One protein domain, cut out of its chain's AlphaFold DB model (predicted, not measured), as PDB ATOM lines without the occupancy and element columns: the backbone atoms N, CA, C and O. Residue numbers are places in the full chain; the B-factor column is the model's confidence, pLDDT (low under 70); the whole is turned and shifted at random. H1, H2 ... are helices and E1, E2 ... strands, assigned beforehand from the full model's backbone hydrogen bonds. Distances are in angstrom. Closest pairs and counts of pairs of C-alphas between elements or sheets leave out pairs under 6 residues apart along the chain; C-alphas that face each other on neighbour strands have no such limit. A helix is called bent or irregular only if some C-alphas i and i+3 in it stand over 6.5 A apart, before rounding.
ATOM      1  N   GLU A   5      28.374 -29.116 -34.920       92.31
ATOM      2  CA  GLU A   5      28.151 -27.749 -34.458       92.31
ATOM      3  C   GLU A   5      28.151 -26.779 -35.637       92.31
ATOM      4  O   GLU A   5      28.925 -26.930 -36.584       92.31
ATOM      5  N   PHE A   6      27.260 -25.794 -35.584       93.12
ATOM      6  CA  PHE A   6      27.230 -24.675 -36.517       93.12
ATOM      7  C   PHE A   6      26.543 -23.468 -35.880       93.12
ATOM      8  O   PHE A   6      25.798 -23.587 -34.901       93.12
ATOM      9  N   GLU A   7      26.814 -22.289 -36.432       95.19
ATOM     10  CA  GLU A   7      26.229 -21.038 -35.965       95.19
ATOM     11  C   GLU A   7      24.873 -20.787 -36.622       95.19
ATOM     12  O   GLU A   7      24.679 -20.981 -37.824       95.19
ATOM     13  N   VAL A   8      23.921 -20.348 -35.805       96.12
ATOM     14  CA  VAL A   8      22.564 -20.022 -36.226       96.12
ATOM     15  C   VAL A   8      22.215 -18.641 -35.690       96.12
ATOM     16  O   VAL A   8      22.378 -18.346 -34.504       96.12
ATOM     17  N   LEU A   9      21.711 -17.790 -36.575       96.31
ATOM     18  CA  LEU A   9      21.290 -16.443 -36.248       96.31
ATOM     19  C   LEU A   9      19.983 -16.473 -35.449       96.31
ATOM     20  O   LEU A   9      18.949 -16.961 -35.916       96.31
ATOM     21  N   ASN A  10      20.016 -15.897 -34.256       95.88
ATOM     22  CA  ASN A  10      18.843 -15.558 -33.469       95.88
ATOM     23  C   ASN A  10      18.495 -14.082 -33.695       95.88
ATOM     24  O   ASN A  10      19.226 -13.196 -33.257       95.88
ATOM     25  N   LYS A  11      17.384 -13.820 -34.386       95.44
ATOM     26  CA  LYS A  11      16.866 -12.464 -34.604       95.44
ATOM     27  C   LYS A  11      16.132 -11.972 -33.361       95.44
ATOM     28  O   LYS A  11      15.219 -12.651 -32.887       95.44
ATOM     29  N   HIS A  12      16.513 -10.807 -32.842       94.12
ATOM     30  CA  HIS A  12      15.985 -10.320 -31.562       94.12
ATOM     31  C   HIS A  12      14.479 -10.014 -31.587       94.12
ATOM     32  O   HIS A  12      13.800 -10.148 -30.570       94.12
ATOM     33  N   ASP A  13      13.951  -9.646 -32.748       92.69
ATOM     34  CA  ASP A  13      12.565  -9.246 -32.991       92.69
ATOM     35  C   ASP A  13      11.681 -10.388 -33.527       92.69
ATOM     36  O   ASP A  13      10.499 -10.193 -33.833       92.69
ATOM     37  N   GLU A  14      12.215 -11.609 -33.618       92.88
ATOM     38  CA  GLU A  14      11.496 -12.758 -34.158       92.88
ATOM     39  C   GLU A  14      10.970 -13.724 -33.090       92.88
ATOM     40  O   GLU A  14      11.380 -13.746 -31.931       92.88
ATOM     41  N   HIS A  15      10.033 -14.577 -33.514       90.44
ATOM     42  CA  HIS A  15       9.295 -15.509 -32.660       90.44
ATOM     43  C   HIS A  15      10.189 -16.391 -31.774       90.44
ATOM     44  O   HIS A  15       9.850 -16.636 -30.616       90.44
ATOM     45  N   CYS A  16      11.328 -16.873 -32.285       93.75
ATOM     46  CA  CYS A  16      12.204 -17.719 -31.479       93.75
ATOM     47  C   CYS A  16      12.743 -16.965 -30.255       93.75
ATOM     48  O   CYS A  16      12.663 -17.484 -29.146       93.75
ATOM     49  N   ASN A  17      13.203 -15.725 -30.441       95.75
ATOM     50  CA  ASN A  17      13.735 -14.894 -29.366       95.75
ATOM     51  C   ASN A  17      12.656 -14.300 -28.457       95.75
ATOM     52  O   ASN A  17      12.882 -14.134 -27.264       95.75
ATOM     53  N   LEU A  18      11.497 -13.957 -29.024       93.94
ATOM     54  CA  LEU A  18      10.446 -13.247 -28.298       93.94
ATOM     55  C   LEU A  18       9.505 -14.167 -27.525       93.94
ATOM     56  O   LEU A  18       8.967 -13.752 -26.502       93.94
ATOM     57  N   ASP A  19       9.291 -15.384 -28.024       92.88
ATOM     58  CA  ASP A  19       8.278 -16.299 -27.503       92.88
ATOM     59  C   ASP A  19       8.898 -17.632 -27.044       92.88
ATOM     60  O   ASP A  19       8.611 -18.118 -25.953       92.88
ATOM     61  N   SER A  20       9.778 -18.231 -27.859       93.19
ATOM     62  CA  SER A  20      10.274 -19.594 -27.606       93.19
ATOM     63  C   SER A  20      11.378 -19.663 -26.549       93.19
ATOM     64  O   SER A  20      11.240 -20.391 -25.567       93.19
ATOM     65  N   PHE A  21      12.473 -18.922 -26.732       94.94
ATOM     66  CA  PHE A  21      13.591 -18.887 -25.786       94.94
ATOM     67  C   PHE A  21      13.197 -18.384 -24.395       94.94
ATOM     68  O   PHE A  21      13.574 -19.052 -23.430       94.94
ATOM     69  N   PRO A  22      12.368 -17.333 -24.251       94.06
ATOM     70  CA  PRO A  22      11.981 -16.829 -22.941       94.06
ATOM     71  C   PRO A  22      11.275 -17.877 -22.090       94.06
ATOM     72  O   PRO A  22      11.740 -18.188 -20.999       94.06
ATOM     73  N   LEU A  23      10.199 -18.478 -22.613       92.50
ATOM     74  CA  LEU A  23       9.421 -19.449 -21.849       92.50
ATOM     75  C   LEU A  23      10.185 -20.755 -21.648       92.50
ATOM     76  O   LEU A  23      10.132 -21.351 -20.575       92.50
ATOM     77  N   ARG A  24      10.866 -21.248 -22.685       92.12
ATOM     78  CA  ARG A  24      11.332 -22.642 -22.697       92.12
ATOM     79  C   ARG A  24      12.773 -22.808 -22.262       92.12
ATOM     80  O   ARG A  24      13.125 -23.866 -21.749       92.12
ATOM     81  N   PHE A  25      13.583 -21.774 -22.439       93.00
ATOM     82  CA  PHE A  25      15.022 -21.813 -22.194       93.00
ATOM     83  C   PHE A  25      15.503 -20.702 -21.250       93.00
ATOM     84  O   PHE A  25      16.678 -20.680 -20.896       93.00
ATOM     85  N   GLY A  26      14.605 -19.813 -20.809       93.00
ATOM     86  CA  GLY A  26      14.879 -18.846 -19.751       93.00
ATOM     87  C   GLY A  26      15.779 -17.690 -20.178       93.00
ATOM     88  O   GLY A  26      16.432 -17.091 -19.328       93.00
ATOM     89  N   PHE A  27      15.850 -17.372 -21.473       94.44
ATOM     90  CA  PHE A  27      16.628 -16.228 -21.951       94.44
ATOM     91  C   PHE A  27      15.999 -15.542 -23.171       94.44
ATOM     92  O   PHE A  27      15.200 -16.123 -23.901       94.44
ATOM     93  N   SER A  28      16.410 -14.297 -23.403       94.81
ATOM     94  CA  SER A  28      16.186 -13.541 -24.637       94.81
ATOM     95  C   SER A  28      17.422 -12.702 -24.952       94.81
ATOM     96  O   SER A  28      18.170 -12.295 -24.060       94.81
ATOM     97  N   CYS A  29      17.657 -12.442 -26.233       93.19
ATOM     98  CA  CYS A  29      18.722 -11.567 -26.708       93.19
ATOM     99  C   CYS A  29      18.146 -10.189 -27.054       93.19
ATOM    100  O   CYS A  29      17.107 -10.095 -27.704       93.19
ATOM    101  N   LYS A  30      18.826  -9.113 -26.636       93.31
ATOM    102  CA  LYS A  30      18.412  -7.727 -26.933       93.31
ATOM    103  C   LYS A  30      18.766  -7.281 -28.354       93.31
ATOM    104  O   LYS A  30      18.187  -6.327 -28.856       93.31
ATOM    105  N   THR A  31      19.728  -7.952 -28.971       94.94
ATOM    106  CA  THR A  31      20.217  -7.706 -30.328       94.94
ATOM    107  C   THR A  31      20.275  -9.022 -31.083       94.94
ATOM    108  O   THR A  31      20.186 -10.092 -30.478       94.94
ATOM    109  N   ASP A  32      20.403  -8.942 -32.405       95.75
ATOM    110  CA  ASP A  32      20.672 -10.119 -33.222       95.75
ATOM    111  C   ASP A  32      21.948 -10.806 -32.724       95.75
ATOM    112  O   ASP A  32      22.990 -10.165 -32.579       95.75
ATOM    113  N   THR A  33      21.851 -12.104 -32.447       95.50
ATOM    114  CA  THR A  33      22.921 -12.865 -31.797       95.50
ATOM    115  C   THR A  33      23.135 -14.181 -32.521       95.50
ATOM    116  O   THR A  33      22.184 -14.903 -32.814       95.50
ATOM    117  N   TRP A  34      24.390 -14.529 -32.772       95.50
ATOM    118  CA  TRP A  34      24.762 -15.851 -33.262       95.50
ATOM    119  C   TRP A  34      24.871 -16.819 -32.093       95.50
ATOM    120  O   TRP A  34      25.608 -16.568 -31.140       95.50
ATOM    121  N   LEU A  35      24.121 -17.917 -32.152       95.94
ATOM    122  CA  LEU A  35      24.202 -18.984 -31.162       95.94
ATOM    123  C   LEU A  35      24.724 -20.250 -31.831       95.94
ATOM    124  O   LEU A  35      24.362 -20.567 -32.966       95.94
ATOM    125  N   LYS A  36      25.548 -20.995 -31.099       96.00
ATOM    126  CA  LYS A  36      26.013 -22.312 -31.529       96.00
ATOM    127  C   LYS A  36      24.942 -23.352 -31.239       96.00
ATOM    128  O   LYS A  36      24.517 -23.500 -30.091       96.00
ATOM    129  N   LEU A  37      24.528 -24.067 -32.279       95.94
ATOM    130  CA  LEU A  37      23.642 -25.217 -32.177       95.94
ATOM    131  C   LEU A  37      24.466 -26.498 -32.295       95.94
ATOM    132  O   LEU A  37      25.139 -26.720 -33.298       95.94
ATOM    133  N   TYR A  38      24.374 -27.344 -31.275       95.50
ATOM    134  CA  TYR A  38      25.025 -28.646 -31.212       95.50
ATOM    135  C   TYR A  38      23.995 -29.730 -31.507       95.50
ATOM    136  O   TYR A  38      23.150 -30.035 -30.661       95.50
ATOM    137  N   THR A  39      24.030 -30.305 -32.706       92.62
ATOM    138  CA  THR A  39      23.014 -31.264 -33.143       92.62
ATOM    139  C   THR A  39      23.394 -32.690 -32.777       92.62
ATOM    140  O   THR A  39      24.541 -33.122 -32.894       92.62
ATOM    141  N   THR A  40      22.392 -33.438 -32.333       90.31
ATOM    142  CA  THR A  40      22.457 -34.869 -32.030       90.31
ATOM    143  C   THR A  40      21.697 -35.693 -33.074       90.31
ATOM    144  O   THR A  40      21.904 -36.897 -33.170       90.31
ATOM    145  N   SER A  41      20.864 -35.064 -33.907       87.62
ATOM    146  CA  SER A  41      20.194 -35.714 -35.037       87.62
ATOM    147  C   SER A  41      20.665 -35.181 -36.387       87.62
ATOM    148  O   SER A  41      21.171 -34.061 -36.502       87.62
ATOM    149  N   GLU A  42      20.405 -35.968 -37.429       87.56
ATOM    150  CA  GLU A  42      20.345 -35.462 -38.799       87.56
ATOM    151  C   GLU A  42      19.176 -34.467 -38.961       87.56
ATOM    152  O   GLU A  42      18.203 -34.530 -38.192       87.56
ATOM    153  N   PRO A  43      19.259 -33.528 -39.924       87.69
ATOM    154  CA  PRO A  43      18.172 -32.604 -40.220       87.69
ATOM    155  C   PRO A  43      16.919 -33.340 -40.687       87.69
ATOM    156  O   PRO A  43      16.962 -34.123 -41.634       87.69
ATOM    157  N   GLN A  44      15.778 -33.018 -40.083       86.19
ATOM    158  CA  GLN A  44      14.472 -33.491 -40.536       86.19
ATOM    159  C   GLN A  44      13.691 -32.330 -41.165       86.19
ATOM    160  O   GLN A  44      13.432 -31.340 -40.478       86.19
ATOM    161  N   PRO A  45      13.291 -32.398 -42.445       82.56
ATOM    162  CA  PRO A  45      12.461 -31.357 -43.039       82.56
ATOM    163  C   PRO A  45      11.090 -31.316 -42.357       82.56
ATOM    164  O   PRO A  45      10.502 -32.349 -42.029       82.56
ATOM    165  N   SER A  46      10.556 -30.115 -42.146       74.81
ATOM    166  CA  SER A  46       9.215 -29.971 -41.576       74.81
ATOM    167  C   SER A  46       8.163 -30.443 -42.596       74.81
ATOM    168  O   SER A  46       8.213 -29.981 -43.739       74.81
ATOM    169  N   PRO A  47       7.157 -31.261 -42.211       65.62
ATOM    170  CA  PRO A  47       6.207 -31.873 -43.156       65.62
ATOM    171  C   PRO A  47       5.484 -30.893 -44.091       65.62
ATOM    172  O   PRO A  47       5.121 -31.236 -45.211       65.62
ATOM    173  N   HIS A  48       5.267 -29.657 -43.635       66.25
ATOM    174  CA  HIS A  48       4.520 -28.631 -44.371       66.25
ATOM    175  C   HIS A  48       5.383 -27.473 -44.886       66.25
ATOM    176  O   HIS A  48       4.859 -26.582 -45.551       66.25
ATOM    177  N   ARG A  49       6.669 -27.445 -44.523       74.44
ATOM    178  CA  ARG A  49       7.631 -26.383 -44.847       74.44
ATOM    179  C   ARG A  49       9.012 -27.021 -44.998       74.44
ATOM    180  O   ARG A  49       9.800 -26.949 -44.055       74.44
ATOM    181  N   PRO A  50       9.281 -27.724 -46.113       75.88
ATOM    182  CA  PRO A  50      10.518 -28.481 -46.297       75.88
ATOM    183  C   PRO A  50      11.774 -27.600 -46.248       75.88
ATOM    184  O   PRO A  50      12.850 -28.095 -45.934       75.88
ATOM    185  N   GLU A  51      11.634 -26.293 -46.476       83.00
ATOM    186  CA  GLU A  51      12.688 -25.296 -46.285       83.00
ATOM    187  C   GLU A  51      13.103 -25.112 -44.812       83.00
ATOM    188  O   GLU A  51      14.153 -24.540 -44.525       83.00
ATOM    189  N   ARG A  52      12.283 -25.588 -43.867       90.06
ATOM    190  CA  ARG A  52      12.559 -25.555 -42.430       90.06
ATOM    191  C   ARG A  52      13.080 -26.898 -41.957       90.06
ATOM    192  O   ARG A  52      12.361 -27.900 -41.998       90.06
ATOM    193  N   LEU A  53      14.288 -26.881 -41.418       90.88
ATOM    194  CA  LEU A  53      14.963 -28.059 -40.900       90.88
ATOM    195  C   LEU A  53      14.807 -28.124 -39.381       90.88
ATOM    196  O   LEU A  53      15.049 -27.149 -38.672       90.88
ATOM    197  N   LYS A  54      14.385 -29.286 -38.893       92.06
ATOM    198  CA  LYS A  54      14.250 -29.629 -37.481       92.06
ATOM    199  C   LYS A  54      15.488 -30.409 -37.048       92.06
ATOM    200  O   LYS A  54      15.850 -31.400 -37.680       92.06
ATOM    201  N   TYR A  55      16.087 -29.985 -35.945       91.94
ATOM    202  CA  TYR A  55      17.228 -30.637 -35.315       91.94
ATOM    203  C   TYR A  55      16.902 -30.967 -33.862       91.94
ATOM    204  O   TYR A  55      16.337 -30.136 -33.150       91.94
ATOM    205  N   GLN A  56      17.287 -32.161 -33.414       92.81
ATOM    206  CA  GLN A  56      17.470 -32.440 -31.991       92.81
ATOM    207  C   GLN A  56      18.882 -32.032 -31.597       92.81
ATOM    208  O   GLN A  56      19.830 -32.258 -32.356       92.81
ATOM    209  N   GLY A  57      19.025 -31.420 -30.429       93.88
ATOM    210  CA  GLY A  57      20.323 -30.949 -29.983       93.88
ATOM    211  C   GLY A  57      20.256 -30.101 -28.730       93.88
ATOM    212  O   GLY A  57      19.338 -30.216 -27.917       93.88
ATOM    213  N   TYR A  58      21.247 -29.233 -28.586       95.31
ATOM    214  CA  TYR A  58      21.283 -28.246 -27.525       95.31
ATOM    215  C   TYR A  58      21.959 -26.956 -27.973       95.31
ATOM    216  O   TYR A  58      22.767 -26.940 -28.901       95.31
ATOM    217  N   ILE A  59      21.640 -25.882 -27.265       95.56
ATOM    218  CA  ILE A  59      22.373 -24.616 -27.299       95.56
ATOM    219  C   ILE A  59      22.947 -24.347 -25.908       95.56
ATOM    220  O   ILE A  59      22.517 -24.957 -24.928       95.56
ATOM    221  N   LEU A  60      23.913 -23.442 -25.807       93.88
ATOM    222  CA  LEU A  60      24.336 -22.906 -24.514       93.88
ATOM    223  C   LEU A  60      23.538 -21.636 -24.238       93.88
ATOM    224  O   LEU A  60      23.448 -20.764 -25.103       93.88
ATOM    225  N   ASN A  61      22.944 -21.542 -23.048       90.88
ATOM    226  CA  ASN A  61      22.283 -20.316 -22.624       90.88
ATOM    227  C   ASN A  61      23.325 -19.178 -22.639       90.88
ATOM    228  O   ASN A  61      24.363 -19.307 -21.987       90.88
ATOM    229  N   PRO A  62      23.085 -18.069 -23.360       89.94
ATOM    230  CA  PRO A  62      24.082 -17.011 -23.510       89.94
ATOM    231  C   PRO A  62      24.426 -16.327 -22.179       89.94
ATOM    232  O   PRO A  62      25.524 -15.795 -22.036       89.94
ATOM    233  N   THR A  63      23.516 -16.372 -21.204       87.88
ATOM    234  CA  THR A  63      23.671 -15.744 -19.889       87.88
ATOM    235  C   THR A  63      24.268 -16.704 -18.865       87.88
ATOM    236  O   THR A  63      25.199 -16.333 -18.157       87.88
ATOM    237  N   THR A  64      23.744 -17.931 -18.768       89.62
ATOM    238  CA  THR A  64      24.142 -18.888 -17.713       89.62
ATOM    239  C   THR A  64      25.200 -19.893 -18.161       89.62
ATOM    240  O   THR A  64      25.769 -20.583 -17.323       89.62
ATOM    241  N   GLN A  65      25.467 -19.992 -19.469       91.25
ATOM    242  CA  GLN A  65      26.296 -21.035 -20.095       91.25
ATOM    243  C   GLN A  65      25.783 -22.468 -19.866       91.25
ATOM    244  O   GLN A  65      26.457 -23.439 -20.206       91.25
ATOM    245  N   GLU A  66      24.568 -22.625 -19.339       92.38
ATOM    246  CA  GLU A  66      23.966 -23.933 -19.120       92.38
ATOM    247  C   GLU A  66      23.515 -24.573 -20.431       92.38
ATOM    248  O   GLU A  66      23.044 -23.916 -21.368       92.38
ATOM    249  N   LYS A  67      23.610 -25.903 -20.464       92.69
ATOM    250  CA  LYS A  67      23.176 -26.714 -21.595       92.69
ATOM    251  C   LYS A  67      21.648 -26.729 -21.694       92.69
ATOM    252  O   LYS A  67      20.956 -27.271 -20.837       92.69
ATOM    253  N   CYS A  68      21.134 -26.187 -22.791       92.50
ATOM    254  CA  CYS A  68      19.714 -26.078 -23.098       92.50
ATOM    255  C   CYS A  68      19.319 -27.091 -24.179       92.50
ATOM    256  O   CYS A  68      19.422 -26.801 -25.371       92.50
ATOM    257  N   GLU A  69      18.889 -28.283 -23.767       93.62
ATOM    258  CA  GLU A  69      18.465 -29.349 -24.685       93.62
ATOM    259  C   GLU A  69      17.048 -29.131 -25.218       93.62
ATOM    260  O   GLU A  69      16.149 -28.717 -24.480       93.62
ATOM    261  N   GLY A  70      16.846 -29.453 -26.494       92.56
ATOM    262  CA  GLY A  70      15.534 -29.398 -27.112       92.56
ATOM    263  C   GLY A  70      15.540 -29.665 -28.611       92.56
ATOM    264  O   GLY A  70      16.528 -30.079 -29.223       92.56
ATOM    265  N   THR A  71      14.385 -29.396 -29.199       92.88
ATOM    266  CA  THR A  71      14.165 -29.365 -30.634       92.88
ATOM    267  C   THR A  71      14.282 -27.938 -31.150       92.88
ATOM    268  O   THR A  71      13.632 -27.028 -30.635       92.88
ATOM    269  N   PHE A  72      15.042 -27.757 -32.226       93.69
ATOM    270  CA  PHE A  72      15.274 -26.466 -32.860       93.69
ATOM    271  C   PHE A  72      14.842 -26.517 -34.318       93.69
ATOM    272  O   PHE A  72      15.236 -27.418 -35.060       93.69
ATOM    273  N   VAL A  73      14.033 -25.547 -34.735       93.31
ATOM    274  CA  VAL A  73      13.650 -25.374 -36.136       93.31
ATOM    275  C   VAL A  73      14.409 -24.188 -36.695       93.31
ATOM    276  O   VAL A  73      14.282 -23.070 -36.192       93.31
ATOM    277  N   VAL A  74      15.161 -24.431 -37.760       94.31
ATOM    278  CA  VAL A  74      15.951 -23.417 -38.454       94.31
ATOM    279  C   VAL A  74      15.529 -23.302 -39.913       94.31
ATOM    280  O   VAL A  74      14.933 -24.214 -40.488       94.31
ATOM    281  N   LEU A  75      15.819 -22.152 -40.505       93.81
ATOM    282  CA  LEU A  75      15.560 -21.830 -41.901       93.81
ATOM    283  C   LEU A  75      16.845 -21.291 -42.523       93.81
ATOM    284  O   LEU A  75      17.467 -20.397 -41.948       93.81
ATOM    285  N   GLN A  76      17.208 -21.797 -43.700       88.06
ATOM    286  CA  GLN A  76      18.281 -21.215 -44.501       88.06
ATOM    287  C   GLN A  76      17.796 -19.897 -45.117       88.06
ATOM    288  O   GLN A  76      16.781 -19.867 -45.815       88.06
ATOM    289  N   ILE A  77      18.516 -18.809 -44.860       85.31
ATOM    290  CA  ILE A  77      18.306 -17.498 -45.476       85.31
ATOM    291  C   ILE A  77      19.648 -17.033 -46.028       85.31
ATOM    292  O   ILE A  77      20.580 -16.773 -45.268       85.31
ATOM    293  N   ASN A  78      19.734 -16.896 -47.351       84.00
ATOM    294  CA  ASN A  78      20.983 -16.604 -48.055       84.00
ATOM    295  C   ASN A  78      22.076 -17.614 -47.645       84.00
ATOM    296  O   ASN A  78      21.868 -18.824 -47.750       84.00
ATOM    297  N   GLU A  79      23.206 -17.133 -47.131       83.94
ATOM    298  CA  GLU A  79      24.355 -17.947 -46.717       83.94
ATOM    299  C   GLU A  79      24.304 -18.385 -45.243       83.94
ATOM    300  O   GLU A  79      25.246 -18.999 -44.744       83.94
ATOM    301  N   HIS A  80      23.207 -18.112 -44.531       88.50
ATOM    302  CA  HIS A  80      23.135 -18.317 -43.087       88.50
ATOM    303  C   HIS A  80      21.882 -19.064 -42.631       88.50
ATOM    304  O   HIS A  80      20.808 -18.961 -43.222       88.50
ATOM    305  N   LEU A  81      22.008 -19.782 -41.516       93.06
ATOM    306  CA  LEU A  81      20.883 -20.407 -40.828       93.06
ATOM    307  C   LEU A  81      20.295 -19.441 -39.804       93.06
ATOM    308  O   LEU A  81      21.027 -18.756 -39.097       93.06
ATOM    309  N   LYS A  82      18.966 -19.420 -39.690       95.56
ATOM    310  CA  LYS A  82      18.234 -18.599 -38.722       95.56
ATOM    311  C   LYS A  82      17.272 -19.446 -37.898       95.56
ATOM    312  O   LYS A  82      16.573 -20.291 -38.458       95.56
ATOM    313  N   PHE A  83      17.165 -19.180 -36.598       95.62
ATOM    314  CA  PHE A  83      16.145 -19.801 -35.756       95.62
ATOM    315  C   PHE A  83      14.736 -19.338 -36.129       95.62
ATOM    316  O   PHE A  83      14.470 -18.156 -36.328       95.62
ATOM    317  N   VAL A  84      13.806 -20.288 -36.174       92.94
ATOM    318  CA  VAL A  84      12.381 -20.034 -36.411       92.94
ATOM    319  C   VAL A  84      11.585 -20.216 -35.124       92.94
ATOM    320  O   VAL A  84      10.743 -19.385 -34.790       92.94
ATOM    321  N   THR A  85      11.826 -21.319 -34.421       92.38
ATOM    322  CA  THR A  85      11.187 -21.677 -33.151       92.38
ATOM    323  C   THR A  85      12.001 -22.784 -32.474       92.38
ATOM    324  O   THR A  85      12.802 -23.456 -33.132       92.38
ATOM    325  N   ALA A  86      11.799 -22.980 -31.176       92.75
ATOM    326  CA  ALA A  86      12.447 -24.032 -30.404       92.75
ATOM    327  C   ALA A  86      11.537 -24.504 -29.266       92.75
ATOM    328  O   ALA A  86      10.732 -23.716 -28.757       92.75
ATOM    329  N   TRP A  87      11.676 -25.765 -28.852       91.25
ATOM    330  CA  TRP A  87      10.932 -26.328 -27.722       91.25
ATOM    331  C   TRP A  87      11.638 -27.497 -27.030       91.25
ATOM    332  O   TRP A  87      12.542 -28.089 -27.611       91.25
ATOM    333  N   ARG A  88      11.247 -27.825 -25.787       87.25
ATOM    334  CA  ARG A  88      11.875 -28.913 -25.004       87.25
ATOM    335  C   ARG A  88      11.143 -30.256 -25.118       87.25
ATOM    336  O   ARG A  88      11.809 -31.266 -25.300       87.25
ATOM    337  N   ASN A  89       9.807 -30.260 -25.062       72.94
ATOM    338  CA  ASN A  89       8.982 -31.480 -24.959       72.94
ATOM    339  C   ASN A  89       8.039 -31.682 -26.169       72.94
ATOM    340  O   ASN A  89       8.096 -30.927 -27.130       72.94
ATOM    341  N   ASP A  90       7.223 -32.740 -26.165       64.25
ATOM    342  CA  ASP A  90       6.531 -33.289 -27.348       64.25
ATOM    343  C   ASP A  90       5.631 -32.310 -28.154       64.25
ATOM    344  O   ASP A  90       5.127 -31.305 -27.648       64.25
ATOM    345  N   GLN A  91       5.449 -32.611 -29.447       61.84
ATOM    346  CA  GLN A  91       5.145 -31.643 -30.515       61.84
ATOM    347  C   GLN A  91       3.740 -31.021 -30.512       61.84
ATOM    348  O   GLN A  91       3.599 -29.873 -30.945       61.84
ATOM    349  N   ASP A  92       2.701 -31.736 -30.072       61.78
ATOM    350  CA  ASP A  92       1.323 -31.303 -30.347       61.78
ATOM    351  C   ASP A  92       0.841 -30.207 -29.393       61.78
ATOM    352  O   ASP A  92       0.331 -29.171 -29.829       61.78
ATOM    353  N   THR A  93       1.050 -30.371 -28.085       66.88
ATOM    354  CA  THR A  93       0.700 -29.339 -27.093       66.88
ATOM    355  C   THR A  93       1.565 -28.089 -27.251       66.88
ATOM    356  O   THR A  93       1.069 -26.971 -27.096       66.88
ATOM    357  N   GLU A  94       2.829 -28.266 -27.644       77.62
ATOM    358  CA  GLU A  94       3.771 -27.177 -27.904       77.62
ATOM    359  C   GLU A  94       3.382 -26.325 -29.114       77.62
ATOM    360  O   GLU A  94       3.589 -25.107 -29.099       77.62
ATOM    361  N   HIS A  95       2.784 -26.924 -30.150       77.12
ATOM    362  CA  HIS A  95       2.325 -26.167 -31.313       77.12
ATOM    363  C   HIS A  95       1.218 -25.175 -30.933       77.12
ATOM    364  O   HIS A  95       1.341 -23.978 -31.207       77.12
ATOM    365  N   TYR A  96       0.177 -25.649 -30.241       77.81
ATOM    366  CA  TYR A  96      -0.922 -24.792 -29.788       77.81
ATOM    367  C   TYR A  96      -0.447 -23.725 -28.798       77.81
ATOM    368  O   TYR A  96      -0.817 -22.559 -28.934       77.81
ATOM    369  N   LEU A  97       0.409 -24.094 -27.838       84.94
ATOM    370  CA  LEU A  97       0.981 -23.146 -26.882       84.94
ATOM    371  C   LEU A  97       1.794 -22.048 -27.594       84.94
ATOM    372  O   LEU A  97       1.612 -20.868 -27.298       84.94
ATOM    373  N   SER A  98       2.624 -22.410 -28.580       87.00
ATOM    374  CA  SER A  98       3.424 -21.455 -29.368       87.00
ATOM    375  C   SER A  98       2.570 -20.429 -30.104       87.00
ATOM    376  O   SER A  98       2.872 -19.235 -30.071       87.00
ATOM    377  N   GLU A  99       1.510 -20.886 -30.775       85.75
ATOM    378  CA  GLU A  99       0.643 -20.004 -31.557       85.75
ATOM    379  C   GLU A  99      -0.176 -19.075 -30.652       85.75
ATOM    380  O   GLU A  99      -0.268 -17.877 -30.933       85.75
ATOM    381  N   VAL A 100      -0.698 -19.582 -29.528       85.38
ATOM    382  CA  VAL A 100      -1.416 -18.755 -28.544       85.38
ATOM    383  C   VAL A 100      -0.488 -17.699 -27.941       85.38
ATOM    384  O   VAL A 100      -0.837 -16.520 -27.966       85.38
ATOM    385  N   MET A 101       0.714 -18.069 -27.483       88.19
ATOM    386  CA  MET A 101       1.695 -17.113 -26.941       88.19
ATOM    387  C   MET A 101       2.017 -15.993 -27.925       88.19
ATOM    388  O   MET A 101       1.946 -14.814 -27.583       88.19
ATOM    389  N   LYS A 102       2.326 -16.365 -29.169       88.06
ATOM    390  CA  LYS A 102       2.673 -15.419 -30.228       88.06
ATOM    391  C   LYS A 102       1.540 -14.433 -30.504       88.06
ATOM    392  O   LYS A 102       1.804 -13.250 -30.714       88.06
ATOM    393  N   ASN A 103       0.291 -14.901 -30.513       87.19
ATOM    394  CA  ASN A 103      -0.869 -14.036 -30.712       87.19
ATOM    395  C   ASN A 103      -1.112 -13.129 -29.499       87.19
ATOM    396  O   ASN A 103      -1.294 -11.928 -29.677       87.19
ATOM    397  N   LEU A 104      -1.028 -13.659 -28.274       85.94
ATOM    398  CA  LEU A 104      -1.156 -12.863 -27.047       85.94
ATOM    399  C   LEU A 104      -0.079 -11.771 -26.959       85.94
ATOM    400  O   LEU A 104      -0.385 -10.641 -26.580       85.94
ATOM    401  N   ARG A 105       1.162 -12.068 -27.365       89.50
ATOM    402  CA  ARG A 105       2.235 -11.069 -27.433       89.50
ATOM    403  C   ARG A 105       1.965  -9.999 -28.485       89.50
ATOM    404  O   ARG A 105       2.107  -8.816 -28.196       89.50
ATOM    405  N   LYS A 106       1.571 -10.386 -29.704       87.38
ATOM    406  CA  LYS A 106       1.213  -9.425 -30.767       87.38
ATOM    407  C   LYS A 106       0.069  -8.499 -30.356       87.38
ATOM    408  O   LYS A 106       0.051  -7.343 -30.760       87.38
ATOM    409  N   ASP A 107      -0.834  -9.002 -29.525       82.94
ATOM    410  CA  ASP A 107      -1.945  -8.250 -28.953       82.94
ATOM    411  C   ASP A 107      -1.553  -7.411 -27.718       82.94
ATOM    412  O   ASP A 107      -2.421  -6.756 -27.137       82.94
ATOM    413  N   GLY A 108      -0.285  -7.440 -27.287       82.94
ATOM    414  CA  GLY A 108       0.232  -6.700 -26.128       82.94
ATOM    415  C   GLY A 108      -0.168  -7.273 -24.763       82.94
ATOM    416  O   GLY A 108       0.104  -6.664 -23.733       82.94
ATOM    417  N   VAL A 109      -0.812  -8.443 -24.729       82.06
ATOM    418  CA  VAL A 109      -1.207  -9.127 -23.482       82.06
ATOM    419  C   VAL A 109       0.005  -9.755 -22.788       82.06
ATOM    420  O   VAL A 109       0.029  -9.917 -21.566       82.06
ATOM    421  N   LEU A 110       1.015 -10.111 -23.572       86.00
ATOM    422  CA  LEU A 110       2.187 -10.855 -23.138       86.00
ATOM    423  C   LEU A 110       3.455 -10.136 -23.605       86.00
ATOM    424  O   LEU A 110       3.482  -9.578 -24.700       86.00
ATOM    425  N   THR A 111       4.507 -10.166 -22.792       88.44
ATOM    426  CA  THR A 111       5.843  -9.690 -23.172       88.44
ATOM    427  C   THR A 111       6.867 -10.796 -22.957       88.44
ATOM    428  O   THR A 111       6.620 -11.756 -22.219       88.44
ATOM    429  N   SER A 112       8.031 -10.674 -23.591       88.94
ATOM    430  CA  SER A 112       9.118 -11.639 -23.418       88.94
ATOM    431  C   SER A 112       9.604 -11.692 -21.967       88.94
ATOM    432  O   SER A 112       9.927 -12.764 -21.471       88.94
ATOM    433  N   GLU A 113       9.572 -10.571 -21.247       87.75
ATOM    434  CA  GLU A 113       9.900 -10.491 -19.819       87.75
ATOM    435  C   GLU A 113       8.913 -11.294 -18.971       87.75
ATOM    436  O   GLU A 113       9.325 -12.043 -18.088       87.75
ATOM    437  N   HIS A 114       7.615 -11.207 -19.272       86.81
ATOM    438  CA  HIS A 114       6.617 -12.021 -18.589       86.81
ATOM    439  C   HIS A 114       6.871 -13.515 -18.855       86.81
ATOM    440  O   HIS A 114       6.892 -14.308 -17.916       86.81
ATOM    441  N   LEU A 115       7.191 -13.910 -20.094       90.44
ATOM    442  CA  LEU A 115       7.547 -15.303 -20.403       90.44
ATOM    443  C   LEU A 115       8.784 -15.791 -19.637       90.44
ATOM    444  O   LEU A 115       8.795 -16.940 -19.201       90.44
ATOM    445  N   LEU A 116       9.784 -14.930 -19.411       91.25
ATOM    446  CA  LEU A 116      10.941 -15.269 -18.571       91.25
ATOM    447  C   LEU A 116      10.521 -15.585 -17.130       91.25
ATOM    448  O   LEU A 116      11.012 -16.549 -16.550       91.25
ATOM    449  N   THR A 117       9.578 -14.831 -16.558       89.00
ATOM    450  CA  THR A 117       9.073 -15.132 -15.204       89.00
ATOM    451  C   THR A 117       8.270 -16.433 -15.139       89.00
ATOM    452  O   THR A 117       8.203 -17.069 -14.087       89.00
ATOM    453  N   LEU A 118       7.698 -16.862 -16.268       89.12
ATOM    454  CA  LEU A 118       6.943 -18.108 -16.390       89.12
ATOM    455  C   LEU A 118       7.835 -19.322 -16.677       89.12
ATOM    456  O   LEU A 118       7.395 -20.457 -16.484       89.12
ATOM    457  N   HIS A 119       9.092 -19.109 -17.077       90.44
ATOM    458  CA  HIS A 119      10.033 -20.181 -17.395       90.44
ATOM    459  C   HIS A 119      10.145 -21.251 -16.292       90.44
ATOM    460  O   HIS A 119      10.003 -22.432 -16.608       90.44
ATOM    461  N   PRO A 120      10.289 -20.911 -14.993       90.19
ATOM    462  CA  PRO A 120      10.349 -21.929 -13.944       90.19
ATOM    463  C   PRO A 120       9.082 -22.795 -13.856       90.19
ATOM    464  O   PRO A 120       9.184 -23.993 -13.595       90.19
ATOM    465  N   LYS A 121       7.894 -22.217 -14.099       88.50
ATOM    466  CA  LYS A 121       6.618 -22.958 -14.125       88.50
ATOM    467  C   LYS A 121       6.565 -23.917 -15.316       88.50
ATOM    468  O   LYS A 121       6.133 -25.059 -15.168       88.50
ATOM    469  N   TYR A 122       7.065 -23.486 -16.477       88.88
ATOM    470  CA  TYR A 122       7.214 -24.345 -17.653       88.88
ATOM    471  C   TYR A 122       8.147 -25.533 -17.371       88.88
ATOM    472  O   TYR A 122       7.780 -26.674 -17.642       88.88
ATOM    473  N   ILE A 123       9.309 -25.298 -16.744       87.19
ATOM    474  CA  ILE A 123      10.266 -26.364 -16.390       87.19
ATOM    475  C   ILE A 123       9.670 -27.395 -15.429       87.19
ATOM    476  O   ILE A 123       9.932 -28.587 -15.577       87.19
ATOM    477  N   ARG A 124       8.837 -26.961 -14.476       87.56
ATOM    478  CA  ARG A 124       8.128 -27.868 -13.558       87.56
ATOM    479  C   ARG A 124       6.932 -28.589 -14.194       87.56
ATOM    480  O   ARG A 124       6.343 -29.449 -13.551       87.56
ATOM    481  N   GLY A 125       6.565 -28.257 -15.435       84.19
ATOM    482  CA  GLY A 125       5.412 -28.834 -16.137       84.19
ATOM    483  C   GLY A 125       4.057 -28.219 -15.760       84.19
ATOM    484  O   GLY A 125       3.030 -28.651 -16.281       84.19
ATOM    485  N   GLU A 126       4.046 -27.188 -14.910       83.50
ATOM    486  CA  GLU A 126       2.840 -26.456 -14.487       83.50
ATOM    487  C   GLU A 126       2.240 -25.614 -15.624       83.50
ATOM    488  O   GLU A 126       1.061 -25.274 -15.588       83.50
ATOM    489  N   LEU A 127       3.045 -25.288 -16.643       83.06
ATOM    490  CA  LEU A 127       2.641 -24.535 -17.831       83.06
ATOM    491  C   LEU A 127       2.952 -25.355 -19.085       83.06
ATOM    492  O   LEU A 127       3.853 -25.035 -19.855       83.06
ATOM    493  N   SER A 128       2.235 -26.463 -19.260       74.88
ATOM    494  CA  SER A 128       2.425 -27.368 -20.405       74.88
ATOM    495  C   SER A 128       1.381 -27.164 -21.507       74.88
ATOM    496  O   SER A 128       1.583 -27.605 -22.641       74.88
TER     497      SER A 128
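AT A GLANCE: This is residues 5 to 128 of the 281 residues of an uncharacterized protein of Shewanella maritima (UniProt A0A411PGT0). Five strands, E1, E2, E4, E5 and E6, make a small closed barrel, and three helices gather on one side of it. H1 packs on the outside of the barrel over E5 and E6, H2 and H3 pack on H1, and the short strand E3 pairs with E4 outside the ring. The printed part has 124 residues, with three named helices and six named strands in the order E1 H1 E2 E3 E4 E5 E6 H2 H3; the class is mixed, helices and strands. The whole is compact and rounded, with a radius of gyration of the C-alphas of 13.6 A and spans of 35 by 32 by 26 A.

IN THESE COORDINATES: E1 is residues 5 to 10, beginning at C-alpha 5 (28.151, -27.749, -34.458). H1 is residues 15 to 25; it is irregular, but only just, with C-alphas 18 and 21 6.9 A apart. E2 is residues 33 to 39 and E3 residues 44 to 46. E4, residues 49 to 60, is 26.5 A long and bends by 70 degrees at residue 57. E5, residues 67 to 77, is 26.1 A long and bends by 80 degrees at residue 70. E6, residues 80 to 87, is 21.2 A long and bends by 54 degrees at residue 84. H2, residues 91 to 106, is 22.6 A long. H3, residues 112 to 123, ends at C-alpha 123 (10.266, -26.364, -16.390); it is irregular, with C-alphas 117 and 120 7.0 A apart.

HOW THE PARTS SIT: Round the barrel, E1 and E2 are antiparallel, with N 8 and O 35 at 2.9 A. E2 and E4 are antiparallel, with N 38 and O 58 at 2.9 A. E4 and E5 form a hairpin, with N 55 and O 72 at 2.8 A. E5 and E6 form a hairpin, with N 71 and O 87 at 2.8 A. E6 and E1 are parallel and close the ring, with N 9 and O 81 at 2.8 A. E3 and E4 form a hairpin, with N 44 and O 54 at 2.9 A; E3 and E2 lie on one side of E4, E5 on the other side. E3, E4, E5 and E6 are a meander, each strand the antiparallel neighbour of the one before. H1 is on the barrel, outside it, at a height of 8.8 A over the sheet; the closest C-alphas of H1 and E6 are those of Cys 16 and Thr 85, 4.4 A apart. On the local plane H1 runs slantwise to the strands, at 39 degrees to E6. H1 and H3 touch, the closest C-alphas being those of Leu 23 and His 119, 4.6 A apart; they run the same way at a steep tilt of 36 degrees, only just beyond shallow. H2 touches H1 with residues 98 to 105 alone, at a steep tilt of 57 degrees, opposite ways; the closest C-alphas are those of Asp 19 and Lys 102, 6.3 A apart. H3 is not on the barrel. O i to N i+4 pairs are within hydrogen-bond range in 4 of 7 cases in H1, 11 of 12 in H2 and 6 of 8 in H3.

THE WHOLE: The two C-alphas farthest apart are those of Glu 79 and Glu 126, 39.7 A. The printed part has no cut, and no link is long. The mean pLDDT of the printed part is 88.6; residues 47 to 48 and 90 to 93 are under 70.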